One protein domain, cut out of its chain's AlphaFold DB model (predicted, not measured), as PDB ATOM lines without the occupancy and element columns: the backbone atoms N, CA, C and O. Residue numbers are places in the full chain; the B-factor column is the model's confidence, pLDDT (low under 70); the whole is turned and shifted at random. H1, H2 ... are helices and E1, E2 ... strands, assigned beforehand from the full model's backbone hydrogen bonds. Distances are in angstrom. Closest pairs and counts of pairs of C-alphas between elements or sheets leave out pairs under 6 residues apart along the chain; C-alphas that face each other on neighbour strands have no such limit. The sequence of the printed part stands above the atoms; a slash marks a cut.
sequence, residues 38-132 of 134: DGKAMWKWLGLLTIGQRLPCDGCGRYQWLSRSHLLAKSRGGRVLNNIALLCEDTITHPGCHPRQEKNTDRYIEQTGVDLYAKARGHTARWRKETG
ATOM      1  N   ASP A  38      13.733  26.447   7.164       86.94
ATOM      2  CA  ASP A  38      12.726  26.169   6.141       86.94
ATOM      3  C   ASP A  38      11.293  26.226   6.656       86.94
ATOM      4  O   ASP A  38      10.425  26.783   5.991       86.94
ATOM      5  N   GLY A  39      11.023  25.746   7.872       88.62
ATOM      6  CA  GLY A  39       9.710  25.908   8.489       88.62
ATOM      7  C   GLY A  39       9.350  27.383   8.681       88.62
ATOM      8  O   GLY A  39       8.226  27.795   8.401       88.62
ATOM      9  N   LYS A  40      10.319  28.212   9.086       88.06
ATOM     10  CA  LYS A  40      10.134  29.664   9.219       88.06
ATOM     11  C   LYS A  40       9.942  30.333   7.854       88.06
ATOM     12  O   LYS A  40       9.086  31.210   7.721       88.06
ATOM     13  N   ALA A  41      10.708  29.914   6.847       91.00
ATOM     14  CA  ALA A  41      10.602  30.419   5.483       91.00
ATOM     15  C   ALA A  41       9.255  30.064   4.837       91.00
ATOM     16  O   ALA A  41       8.586  30.961   4.327       91.00
ATOM     17  N   MET A  42       8.816  28.804   4.928       92.44
ATOM     18  CA  MET A  42       7.517  28.360   4.418       92.44
ATOM     19  C   MET A  42       6.367  29.072   5.135       92.44
ATOM     20  O   MET A  42       5.428  29.520   4.485       92.44
ATOM     21  N   TRP A  43       6.444  29.251   6.459       91.50
ATOM     22  CA  TRP A  43       5.419  29.983   7.212       91.50
ATOM     23  C   TRP A  43       5.271  31.433   6.737       91.50
ATOM     24  O   TRP A  43       4.152  31.931   6.576       91.50
ATOM     25  N   LYS A  44       6.403  32.113   6.498       92.62
ATOM     26  CA  LYS A  44       6.425  33.475   5.949       92.62
ATOM     27  C   LYS A  44       5.881  33.502   4.521       92.62
ATOM     28  O   LYS A  44       5.053  34.358   4.225       92.62
ATOM     29  N   TRP A  45       6.304  32.564   3.673       94.75
ATOM     30  CA  TRP A  45       5.831  32.450   2.292       94.75
ATOM     31  C   TRP A  45       4.318  32.237   2.231       94.75
ATOM     32  O   TRP A  45       3.650  32.982   1.528       94.75
ATOM     33  N   LEU A  46       3.756  31.336   3.045       94.38
ATOM     34  CA  LEU A  46       2.305  31.141   3.124       94.38
ATOM     35  C   LEU A  46       1.567  32.416   3.539       94.38
ATOM     36  O   LEU A  46       0.513  32.707   2.993       94.38
ATOM     37  N   GLY A  47       2.124  33.191   4.476       92.69
ATOM     38  CA  GLY A  47       1.531  34.469   4.879       92.69
ATOM     39  C   GLY A  47       1.497  35.488   3.737       92.69
ATOM     40  O   GLY A  47       0.476  36.134   3.523       92.69
ATOM     41  N   LEU A  48       2.589  35.598   2.974       94.19
ATOM     42  CA  LEU A  48       2.640  36.457   1.785       94.19
ATOM     43  C   LEU A  48       1.699  35.956   0.686       94.19
ATOM     44  O   LEU A  48       1.010  36.758   0.064       94.19
ATOM     45  N   LEU A  49       1.626  34.641   0.490       91.94
ATOM     46  CA  LEU A  49       0.752  34.006  -0.486       91.94
ATOM     47  C   LEU A  49      -0.722  34.333  -0.215       91.94
ATOM     48  O   LEU A  49      -1.422  34.758  -1.128       91.94
ATOM     49  N   THR A  50      -1.182  34.196   1.032       91.62
ATOM     50  CA  THR A  50      -2.575  34.491   1.412       91.62
ATOM     51  C   THR A  50      -2.935  35.977   1.340       91.62
ATOM     52  O   THR A  50      -4.113  36.307   1.270       91.62
ATOM     53  N   ILE A  51      -1.943  36.874   1.371       89.62
ATOM     54  CA  ILE A  51      -2.149  38.324   1.205       89.62
ATOM     55  C   ILE A  51      -2.153  38.698  -0.284       89.62
ATOM     56  O   ILE A  51      -2.968  39.508  -0.713       89.62
ATOM     57  N   GLY A  52      -1.238  38.124  -1.068       86.62
ATOM     58  CA  GLY A  52      -1.048  38.465  -2.479       86.62
ATOM     59  C   GLY A  52      -1.956  37.713  -3.452       86.62
ATOM     60  O   GLY A  52      -2.060  38.116  -4.607       86.62
ATOM     61  N   GLN A  53      -2.594  36.617  -3.030       89.88
ATOM     62  CA  GLN A  53      -3.443  35.794  -3.891       89.88
ATOM     63  C   GLN A  53      -4.776  35.480  -3.223       89.88
ATOM     64  O   GLN A  53      -4.846  35.093  -2.056       89.88
ATOM     65  N   ARG A  54      -5.850  35.571  -4.012       90.56
ATOM     66  CA  ARG A  54      -7.177  35.123  -3.600       90.56
ATOM     67  C   ARG A  54      -7.258  33.601  -3.746       90.56
ATOM     68  O   ARG A  54      -7.543  33.089  -4.824       90.56
ATOM     69  N   LEU A  55      -6.976  32.887  -2.662       94.00
ATOM     70  CA  LEU A  55      -7.013  31.426  -2.618       94.00
ATOM     71  C   LEU A  55      -8.351  30.907  -2.064       94.00
ATOM     72  O   LEU A  55      -8.959  31.569  -1.218       94.00
ATOM     73  N   PRO A  56      -8.825  29.736  -2.520       96.38
ATOM     74  CA  PRO A  56      -9.946  29.059  -1.888       96.38
ATOM     75  C   PRO A  56      -9.507  28.398  -0.571       96.38
ATOM     76  O   PRO A  56      -8.360  27.979  -0.420       96.38
ATOM     77  N   CYS A  57     -10.440  28.263   0.369       97.00
ATOM     78  CA  CYS A  57     -10.267  27.467   1.580       97.00
ATOM     79  C   CYS A  57      -9.992  26.001   1.222       97.00
ATOM     80  O   CYS A  57     -10.756  25.395   0.470       97.00
ATOM     81  N   ASP A  58      -8.958  25.407   1.814       97.69
ATOM     82  CA  ASP A  58      -8.585  24.011   1.572       97.69
ATOM     83  C   ASP A  58      -9.674  23.021   1.995       97.69
ATOM     84  O   ASP A  58      -9.762  21.942   1.415       97.69
ATOM     85  N   GLY A  59     -10.491  23.395   2.985       95.81
ATOM     86  CA  GLY A  59     -11.552  22.560   3.539       95.81
ATOM     87  C   GLY A  59     -12.886  22.646   2.794       95.81
ATOM     88  O   GLY A  59     -13.531  21.632   2.571       95.81
ATOM     89  N   CYS A  60     -13.323  23.846   2.393       95.06
ATOM     90  CA  CYS A  60     -14.656  24.043   1.795       95.06
ATOM     91  C   CYS A  60     -14.659  24.720   0.420       95.06
ATOM     92  O   CYS A  60     -15.730  24.988  -0.119       95.06
ATOM     93  N   GLY A  61     -13.497  25.075  -0.128       95.50
ATOM     94  CA  GLY A  61     -13.371  25.726  -1.435       95.50
ATOM     95  C   GLY A  61     -13.808  27.197  -1.487       95.50
ATOM     96  O   GLY A  61     -13.610  27.857  -2.502       95.50
ATOM     97  N   ARG A  62     -14.385  27.750  -0.412       93.00
ATOM     98  CA  ARG A  62     -14.862  29.141  -0.389       93.00
ATOM     99  C   ARG A  62     -13.708  30.138  -0.399       93.00
ATOM    100  O   ARG A  62     -12.705  29.944   0.283       93.00
ATOM    101  N   TYR A  63     -13.904  31.250  -1.095       92.56
ATOM    102  CA  TYR A  63     -12.970  32.373  -1.101       92.56
ATOM    103  C   TYR A  63     -13.273  33.319   0.060       92.56
ATOM    104  O   TYR A  63     -14.133  34.189  -0.058       92.56
ATOM    105  N   GLN A  64     -12.570  33.123   1.171       88.44
ATOM    106  CA  GLN A  64     -12.680  33.918   2.395       88.44
ATOM    107  C   GLN A  64     -11.289  34.250   2.933       88.44
ATOM    108  O   GLN A  64     -10.282  33.808   2.382       88.44
ATOM    109  N   TRP A  65     -11.229  35.016   4.022       89.56
ATOM    110  CA  TRP A  65      -9.980  35.196   4.755       89.56
ATOM    111  C   TRP A  65      -9.502  33.849   5.313       89.56
ATOM    112  O   TRP A  65     -10.287  33.109   5.914       89.56
ATOM    113  N   LEU A  66      -8.236  33.512   5.058       94.50
ATOM    114  CA  LEU A  66      -7.669  32.201   5.364       94.50
ATOM    115  C   LEU A  66      -6.681  32.285   6.523       94.50
ATOM    116  O   LEU A  66      -5.775  33.119   6.532       94.50
ATOM    117  N   SER A  67      -6.801  31.334   7.435       91.75
ATOM    118  CA  SER A  67      -5.851  31.081   8.504       91.75
ATOM    119  C   SER A  67      -4.924  29.927   8.161       91.75
ATOM    120  O   SER A  67      -5.305  28.948   7.522       91.75
ATOM    121  N   ARG A  68      -3.671  30.053   8.604       92.50
ATOM    122  CA  ARG A  68      -2.649  29.006   8.491       92.50
ATOM    123  C   ARG A  68      -2.805  28.042   9.663       92.50
ATOM    124  O   ARG A  68      -2.316  28.315  10.761       92.50
ATOM    125  N   SER A  69      -3.471  26.925   9.422       91.31
ATOM    126  CA  SER A  69      -3.876  25.969  10.451       91.31
ATOM    127  C   SER A  69      -2.941  24.764  10.474       91.31
ATOM    128  O   SER A  69      -2.675  24.150   9.441       91.31
ATOM    129  N   HIS A  70      -2.425  24.418  11.656       89.88
ATOM    130  CA  HIS A  70      -1.609  23.216  11.826       89.88
ATOM    131  C   HIS A  70      -2.508  21.976  11.894       89.88
ATOM    132  O   HIS A  70      -3.445  21.931  12.691       89.88
ATOM    133  N   LEU A  71      -2.182  20.951  11.107       88.69
ATOM    134  CA  LEU A  71      -2.921  19.684  11.082       88.69
ATOM    135  C   LEU A  71      -2.572  18.803  12.283       88.69
ATOM    136  O   LEU A  71      -3.441  18.291  12.979       88.69
ATOM    137  N   LEU A  72      -1.283  18.670  12.571       83.38
ATOM    138  CA  LEU A  72      -0.773  17.994  13.756       83.38
ATOM    139  C   LEU A  72      -0.339  19.060  14.757       83.38
ATOM    140  O   LEU A  72       0.786  19.575  14.713       83.38
ATOM    141  N   ALA A  73      -1.257  19.420  15.652       66.50
ATOM    142  CA  ALA A  73      -0.962  20.292  16.775       66.50
ATOM    143  C   ALA A  73      -0.144  19.513  17.816       66.50
ATOM    144  O   ALA A  73      -0.686  18.916  18.741       66.50
ATOM    145  N   LYS A  74       1.190  19.531  17.700       55.03
ATOM    146  CA  LYS A  74       2.020  19.290  18.887       55.03
ATOM    147  C   LYS A  74       1.839  20.500  19.786       55.03
ATOM    148  O   LYS A  74       1.984  21.628  19.315       55.03
ATOM    149  N   SER A  75       1.494  20.273  21.051       45.09
ATOM    150  CA  SER A  75       1.449  21.315  22.071       45.09
ATOM    151  C   SER A  75       2.733  22.144  21.980       45.09
ATOM    152  O   SER A  75       3.783  21.687  22.426       45.09
ATOM    153  N   ARG A  76       2.621  23.346  21.389       44.38
ATOM    154  CA  ARG A  76       3.689  24.335  21.154       44.38
ATOM    155  C   ARG A  76       4.633  23.991  19.976       44.38
ATOM    156  O   ARG A  76       5.674  23.388  20.165       44.38
ATOM    157  N   GLY A  77       4.317  24.459  18.761       53.44
ATOM    158  CA  GLY A  77       5.288  24.577  17.652       53.44
ATOM    159  C   GLY A  77       5.507  23.329  16.787       53.44
ATOM    160  O   GLY A  77       6.635  22.862  16.641       53.44
ATOM    161  N   GLY A  78       4.436  22.794  16.195       63.28
ATOM    162  CA  GLY A  78       4.512  21.684  15.238       63.28
ATOM    163  C   GLY A  78       5.378  21.980  14.001       63.28
ATOM    164  O   GLY A  78       5.745  23.120  13.720       63.28
ATOM    165  N   ARG A  79       5.705  20.930  13.229       78.31
ATOM    166  CA  ARG A  79       6.365  21.086  11.917       78.31
ATOM    167  C   ARG A  79       5.487  21.971  11.023       78.31
ATOM    168  O   ARG A  79       4.271  21.891  11.121       78.31
ATOM    169  N   VAL A  80       6.092  22.787  10.161       87.69
ATOM    170  CA  VAL A  80       5.360  23.597   9.162       87.69
ATOM    171  C   VAL A  80       5.284  22.859   7.827       87.69
ATOM    172  O   VAL A  80       4.214  22.752   7.232       87.69
ATOM    173  N   LEU A  81       6.408  22.295   7.377       89.69
ATOM    174  CA  LEU A  81       6.449  21.500   6.149       89.69
ATOM    175  C   LEU A  81       5.456  20.332   6.244       89.69
ATOM    176  O   LEU A  81       5.467  19.595   7.233       89.69
ATOM    177  N   ASN A  82       4.631  20.170   5.210       91.94
ATOM    178  CA  ASN A  82       3.589  19.155   5.069       91.94
ATOM    179  C   ASN A  82       2.513  19.164   6.169       91.94
ATOM    180  O   ASN A  82       1.838  18.156   6.357       91.94
ATOM    181  N   ASN A  83       2.357  20.262   6.915       91.69
ATOM    182  CA  ASN A  83       1.484  20.286   8.093       91.69
ATOM    183  C   ASN A  83       0.601  21.537   8.207       91.69
ATOM    184  O   ASN A  83      -0.089  21.691   9.212       91.69
ATOM    185  N   ILE A  84       0.630  22.437   7.222       93.12
ATOM    186  CA  ILE A  84      -0.228  23.626   7.203       93.12
ATOM    187  C   ILE A  84      -1.296  23.490   6.125       93.12
ATOM    188  O   ILE A  84      -0.950  23.314   4.959       93.12
ATOM    189  N   ALA A  85      -2.559  23.643   6.513       95.12
ATOM    190  CA  ALA A  85      -3.670  23.918   5.605       95.12
ATOM    191  C   ALA A  85      -4.104  25.389   5.724       95.12
ATOM    192  O   ALA A  85      -3.866  26.042   6.743       95.12
ATOM    193  N   LEU A  86      -4.731  25.909   4.673       96.81
ATOM    194  CA  LEU A  86      -5.292  27.253   4.599       96.81
ATOM    195  C   LEU A  86      -6.812  27.173   4.749       96.81
ATOM    196  O   LEU A  86      -7.523  26.823   3.807       96.81
ATOM    197  N   LEU A  87      -7.319  27.473   5.942       96.31
ATOM    198  CA  LEU A  87      -8.724  27.264   6.291       96.31
ATOM    199  C   LEU A  87      -9.428  28.586   6.580       96.31
ATOM    200  O   LEU A  87      -8.856  29.475   7.200       96.31
ATOM    201  N   CYS A  88     -10.680  28.716   6.148       95.25
ATOM    202  CA  CYS A  88     -11.473  29.897   6.462       95.25
ATOM    203  C   CYS A  88     -11.858  29.925   7.946       95.25
ATOM    204  O   CYS A  88     -12.198  28.887   8.529       95.25
ATOM    205  N   GLU A  89     -11.832  31.121   8.524       93.00
ATOM    206  CA  GLU A  89     -12.325  31.380   9.877       93.00
ATOM    207  C   GLU A  89     -13.854  31.414   9.927       93.00
ATOM    208  O   GLU A  89     -14.532  31.451   8.892       93.00
ATOM    209  N   ASP A  90     -14.392  31.391  11.146       91.19
ATOM    210  CA  ASP A  90     -15.800  31.696  11.371       91.19
ATOM    211  C   ASP A  90     -16.128  33.107  10.873       91.19
ATOM    212  O   ASP A  90     -15.366  34.064  11.025       91.19
ATOM    213  N   THR A  91     -17.317  33.232  10.298       87.00
ATOM    214  CA  THR A  91     -17.934  34.517   9.972       87.00
ATOM    215  C   THR A  91     -19.291  34.590  10.658       87.00
ATOM    216  O   THR A  91     -19.847  33.564  11.042       87.00
ATOM    217  N   ILE A  92     -19.864  35.791  10.761       88.50
ATOM    218  CA  ILE A  92     -21.185  35.998  11.385       88.50
ATOM    219  C   ILE A  92     -22.259  35.091  10.761       88.50
ATOM    220  O   ILE A  92     -23.152  34.617  11.453       88.50
ATOM    221  N   THR A  93     -22.173  34.846   9.453       86.50
ATOM    222  CA  THR A  93     -23.206  34.138   8.686       86.50
ATOM    223  C   THR A  93     -22.845  32.699   8.339       86.50
ATOM    224  O   THR A  93     -23.713  31.946   7.910       86.50
ATOM    225  N   HIS A  94     -21.582  32.297   8.495       83.25
ATOM    226  CA  HIS A  94     -21.134  30.968   8.092       83.25
ATOM    227  C   HIS A  94     -20.054  30.418   9.030       83.25
ATOM    228  O   HIS A  94     -19.046  31.102   9.235       83.25
ATOM    229  N   PRO A  95     -20.200  29.164   9.502       88.69
ATOM    230  CA  PRO A  95     -19.147  28.489  10.247       88.69
ATOM    231  C   PRO A  95     -17.937  28.212   9.345       88.69
ATOM    232  O   PRO A  95     -18.066  27.780   8.191       88.69
ATOM    233  N   GLY A  96     -16.756  28.471   9.890       92.88
ATOM    234  CA  GLY A  96     -15.453  28.299   9.279       92.88
ATOM    235  C   GLY A  96     -14.961  26.859   9.325       92.88
ATOM    236  O   GLY A  96     -15.460  26.004  10.059       92.88
ATOM    237  N   CYS A  97     -13.944  26.574   8.517       95.31
ATOM    238  CA  CYS A  97     -13.279  25.274   8.538       95.31
ATOM    239  C   CYS A  97     -12.210  25.205   9.624       95.31
ATOM    240  O   CYS A  97     -11.991  24.127  10.169       95.31
ATOM    241  N   HIS A  98     -11.571  26.331   9.955       94.00
ATOM    242  CA  HIS A  98     -10.498  26.355  10.942       94.00
ATOM    243  C   HIS A  98     -10.970  25.900  12.336       94.00
ATOM    244  O   HIS A  98     -10.397  24.930  12.832       94.00
ATOM    245  N   PRO A  99     -12.049  26.450  12.928       91.25
ATOM    246  CA  PRO A  99     -12.501  26.021  14.257       91.25
ATOM    247  C   PRO A  99     -12.976  24.563  14.296       91.25
ATOM    248  O   PRO A  99     -12.816  23.873  15.298       91.25
ATOM    249  N   ARG A 100     -13.534  24.069  13.182       90.88
ATOM    250  CA  ARG A 100     -13.980  22.672  13.044       90.88
ATOM    251  C   ARG A 100     -12.814  21.691  12.948       90.88
ATOM    252  O   ARG A 100     -12.924  20.569  13.435       90.88
ATOM    253  N   GLN A 101     -11.733  22.090  12.283       92.12
ATOM    254  CA  GLN A 101     -10.522  21.285  12.159       92.12
ATOM    255  C   GLN A 101      -9.657  21.350  13.422       92.12
ATOM    256  O   GLN A 101      -8.977  20.370  13.730       92.12
ATOM    257  N   GLU A 102      -9.652  22.474  14.147       86.88
ATOM    258  CA  GLU A 102      -8.750  22.704  15.274       86.88
ATOM    259  C   GLU A 102      -8.797  21.536  16.280       86.88
ATOM    260  O   GLU A 102      -9.847  21.176  16.814       86.88
ATOM    261  N   LYS A 103      -7.624  20.928  16.526       75.81
ATOM    262  CA  LYS A 103      -7.410  19.766  17.420       75.81
ATOM    263  C   LYS A 103      -8.135  18.473  17.014       75.81
ATOM    264  O   LYS A 103      -8.039  17.498  17.747       75.81
ATOM    265  N   ASN A 104      -8.798  18.434  15.859       87.56
ATOM    266  CA  ASN A 104      -9.624  17.310  15.407       87.56
ATOM    267  C   ASN A 104      -9.440  17.017  13.907       87.56
ATOM    268  O   ASN A 104     -10.407  16.715  13.212       87.56
ATOM    269  N   THR A 105      -8.212  17.115  13.388       90.31
ATOM    270  CA  THR A 105      -7.933  16.974  11.947       90.31
ATOM    271  C   THR A 105      -8.476  15.684  11.349       90.31
ATOM    272  O   THR A 105      -9.202  15.752  10.365       90.31
ATOM    273  N   ASP A 106      -8.181  14.530  11.946       90.38
ATOM    274  CA  ASP A 106      -8.601  13.240  11.387       90.38
ATOM    275  C   ASP A 106     -10.127  13.129  11.332       90.38
ATOM    276  O   ASP A 106     -10.692  12.767  10.303       90.38
ATOM    277  N   ARG A 107     -10.806  13.574  12.395       91.81
ATOM    278  CA  ARG A 107     -12.271  13.641  12.441       91.81
ATOM    279  C   ARG A 107     -12.834  14.607  11.399       91.81
ATOM    280  O   ARG A 107     -13.868  14.329  10.801       91.81
ATOM    281  N   TYR A 108     -12.185  15.748  11.174       93.75
ATOM    282  CA  TYR A 108     -12.591  16.679  10.122       93.75
ATOM    283  C   TYR A 108     -12.495  16.019   8.741       93.75
ATOM    284  O   TYR A 108     -13.429  16.137   7.945       93.75
ATOM    285  N   ILE A 109     -11.394  15.316   8.461       93.38
ATOM    286  CA  ILE A 109     -11.181  14.599   7.196       93.38
ATOM    287  C   ILE A 109     -12.248  13.515   7.029       93.38
ATOM    288  O   ILE A 109     -12.892  13.464   5.986       93.38
ATOM    289  N   GLU A 110     -12.496  12.714   8.064       94.94
ATOM    290  CA  GLU A 110     -13.528  11.671   8.066       94.94
ATOM    291  C   GLU A 110     -14.922  12.240   7.760       94.94
ATOM    292  O   GLU A 110     -15.654  11.700   6.936       94.94
ATOM    293  N   GLN A 111     -15.277  13.378   8.363       94.50
ATOM    294  CA  GLN A 111     -16.591  14.001   8.179       94.50
ATOM    295  C   GLN A 111     -16.774  14.693   6.827       94.50
ATOM    296  O   GLN A 111     -17.903  14.848   6.368       94.50
ATOM    297  N   THR A 112     -15.695  15.202   6.233       94.25
ATOM    298  CA  THR A 112     -15.771  16.042   5.025       94.25
ATOM    299  C   THR A 112     -15.307  15.333   3.759       94.25
ATOM    300  O   THR A 112     -15.601  15.806   2.666       94.25
ATOM    301  N   GLY A 113     -14.565  14.231   3.886       95.31
ATOM    302  CA  GLY A 113     -13.889  13.558   2.776       95.31
ATOM    303  C   GLY A 113     -12.697  14.333   2.202       95.31
ATOM    304  O   GLY A 113     -12.118  13.919   1.199       95.31
ATOM    305  N   VAL A 114     -12.312  15.466   2.799       96.12
ATOM    306  CA  VAL A 114     -11.244  16.326   2.280       96.12
ATOM    307  C   VAL A 114      -9.905  15.939   2.895       96.12
ATOM    308  O   VAL A 114      -9.688  16.161   4.080       96.12
ATOM    309  N   ASP A 115      -8.965  15.435   2.089       95.69
ATOM    310  CA  ASP A 115      -7.601  15.124   2.547       95.69
ATOM    311  C   ASP A 115      -6.775  16.407   2.776       95.69
ATOM    312  O   ASP A 115      -6.074  16.915   1.891       95.69
ATOM    313  N   LEU A 116      -6.835  16.935   4.001       94.69
ATOM    314  CA  LEU A 116      -6.056  18.106   4.404       94.69
ATOM    315  C   LEU A 116      -4.543  17.845   4.402       94.69
ATOM    316  O   LEU A 116      -3.766  18.768   4.142       94.69
ATOM    317  N   TYR A 117      -4.099  16.607   4.631       93.88
ATOM    318  CA  TYR A 117      -2.678  16.275   4.566       93.88
ATOM    319  C   TYR A 117      -2.145  16.385   3.133       93.88
ATOM    320  O   TYR A 117      -1.032  16.878   2.931       93.88
ATOM    321  N   ALA A 118      -2.935  15.995   2.129       96.06
ATOM    322  CA  ALA A 118      -2.596  16.223   0.724       96.06
ATOM    323  C   ALA A 118      -2.503  17.714   0.394       96.06
ATOM    324  O   ALA A 118      -1.541  18.128  -0.262       96.06
ATOM    325  N   LYS A 119      -3.433  18.536   0.897       97.31
ATOM    326  CA  LYS A 119      -3.376  20.000   0.736       97.31
ATOM    327  C   LYS A 119      -2.084  20.576   1.311       97.31
ATOM    328  O   LYS A 119      -1.359  21.287   0.615       97.31
ATOM    329  N   ALA A 120      -1.723  20.177   2.530       95.44
ATOM    330  CA  ALA A 120      -0.498  20.629   3.176       95.44
ATOM    331  C   ALA A 120       0.780  20.214   2.425       95.44
ATOM    332  O   ALA A 120       1.706  21.019   2.289       95.44
ATOM    333  N   ARG A 121       0.832  18.985   1.891       95.88
ATOM    334  CA  ARG A 121       1.931  18.535   1.014       95.88
ATOM    335  C   ARG A 121       2.004  19.362  -0.271       95.88
ATOM    336  O   ARG A 121       3.099  19.741  -0.683       95.88
ATOM    337  N   GLY A 122       0.857  19.688  -0.867       97.19
ATOM    338  CA  GLY A 122       0.763  20.557  -2.042       97.19
ATOM    339  C   GLY A 122       1.355  21.944  -1.794       97.19
ATOM    340  O   GLY A 122       2.158  22.425  -2.593       97.19
ATOM    341  N   HIS A 123       1.051  22.550  -0.643       96.50
ATOM    342  CA  HIS A 123       1.627  23.839  -0.247       96.50
ATOM    343  C   HIS A 123       3.144  23.778  -0.086       96.50
ATOM    344  O   HIS A 123       3.848  24.664  -0.566       96.50
ATOM    345  N   THR A 124       3.670  22.723   0.542       95.88
ATOM    346  CA  THR A 124       5.124  22.523   0.637       95.88
ATOM    347  C   THR A 124       5.758  22.321  -0.734       95.88
ATOM    348  O   THR A 124       6.770  22.953  -1.019       95.88
ATOM    349  N   ALA A 125       5.177  21.492  -1.602       96.69
ATOM    350  CA  ALA A 125       5.698  21.268  -2.949       96.69
ATOM    351  C   ALA A 125       5.727  22.566  -3.771       96.69
ATOM    352  O   ALA A 125       6.733  22.875  -4.412       96.69
ATOM    353  N   ARG A 126       4.658  23.364  -3.691       96.62
ATOM    354  CA  ARG A 126       4.578  24.676  -4.337       96.62
ATOM    355  C   ARG A 126       5.644  25.632  -3.804       96.62
ATOM    356  O   ARG A 126       6.373  26.219  -4.595       96.62
ATOM    357  N   TRP A 127       5.782  25.736  -2.484       96.38
ATOM    358  CA  TRP A 127       6.814  26.562  -1.856       96.38
ATOM    359  C   TRP A 127       8.225  26.179  -2.322       96.38
ATOM    360  O   TRP A 127       9.014  27.054  -2.680       96.38
ATOM    361  N   ARG A 128       8.537  24.878  -2.364       95.62
ATOM    362  CA  ARG A 128       9.834  24.376  -2.847       95.62
ATOM    363  C   ARG A 128      10.082  24.768  -4.302       95.62
ATOM    364  O   ARG A 128      11.143  25.297  -4.617       95.62
ATOM    365  N   LYS A 129       9.077  24.583  -5.166       96.62
ATOM    366  CA  LYS A 129       9.139  24.955  -6.587       96.62
ATOM    367  C   LYS A 129       9.378  26.454  -6.788       96.62
ATOM    368  O   LYS A 129      10.172  26.825  -7.640       96.62
ATOM    369  N   GLU A 130       8.697  27.305  -6.025       94.44
ATOM    370  CA  GLU A 130       8.791  28.764  -6.182       94.44
ATOM    371  C   GLU A 130      10.052  29.366  -5.552       94.44
ATOM    372  O   GLU A 130      10.498  30.427  -5.978       94.44
ATOM    373  N   THR A 131      10.621  28.724  -4.529       92.19
ATOM    374  CA  THR A 131      11.742  29.300  -3.767       92.19
ATOM    375  C   THR A 131      13.081  28.602  -3.979       92.19
ATOM    376  O   THR A 131      14.097  29.130  -3.533       92.19
ATOM    377  N   GLY A 132      13.108  27.425  -4.613       88.69
ATOM    378  CA  GLY A 132      14.323  26.621  -4.793       88.69
ATOM    379  C   GLY A 132      14.887  26.026  -3.494       88.69
ATOM    380  O   GLY A 132      16.009  25.534  -3.478       88.69
TER     381      GLY A 132
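This is residues 38 to 132 of the 134 residues of an uncharacterized protein of marine sediment metagenome (UniProt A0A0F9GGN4). A small antiparallel hairpin, E1 and E2, forms the middle, with the long helices H1 and H4 packed on it crosswise to each other and short H2 and H3 toward the other end. The 95 printed residues run H1, E1, E2, H2, H3, H4: mostly helix, compact, radius of gyration of the C-alphas 12.7 A, spans 38 by 28 by 24 A.

H1, residues 38 to 52, comes closest to E1, residues 66 to 70, at C-alphas 50 and 66, 6.8 A. E1 and E2, residues 84 to 88, form a hairpin; N 67 and O 87, 2.8 A apart, are within hydrogen-bond range. H2, residues 97 to 101, and H3, residues 105 to 112, only just touch, only at the corner, with 3 pairs of C-alphas within 8 A; the closest are 101 and 108, 5.4 A. H4, residues 116 to 131, comes closest to E2 at C-alphas 84 and 120, 5.0 A. H4, with residues 124 to 127 alone, only just touches H1, with 3 pairs of C-alphas within 8 A, about perpendicular at 88 degrees; the closest are 42 and 127, 6.6 A. In H1, H2, H3 and H4 every O i to N i+4 pair is within hydrogen-bond range.

H1, 20.4 A long, begins at C-alpha 38 (12.726, 26.169, 6.141); H4, 22.6 A, ends at C-alpha 131 (11.742, 29.300, -3.767).

The printed part has no cut. The links H1 to E1 and E1 to E2 are long; residues 73 to 78 have pLDDT under 70.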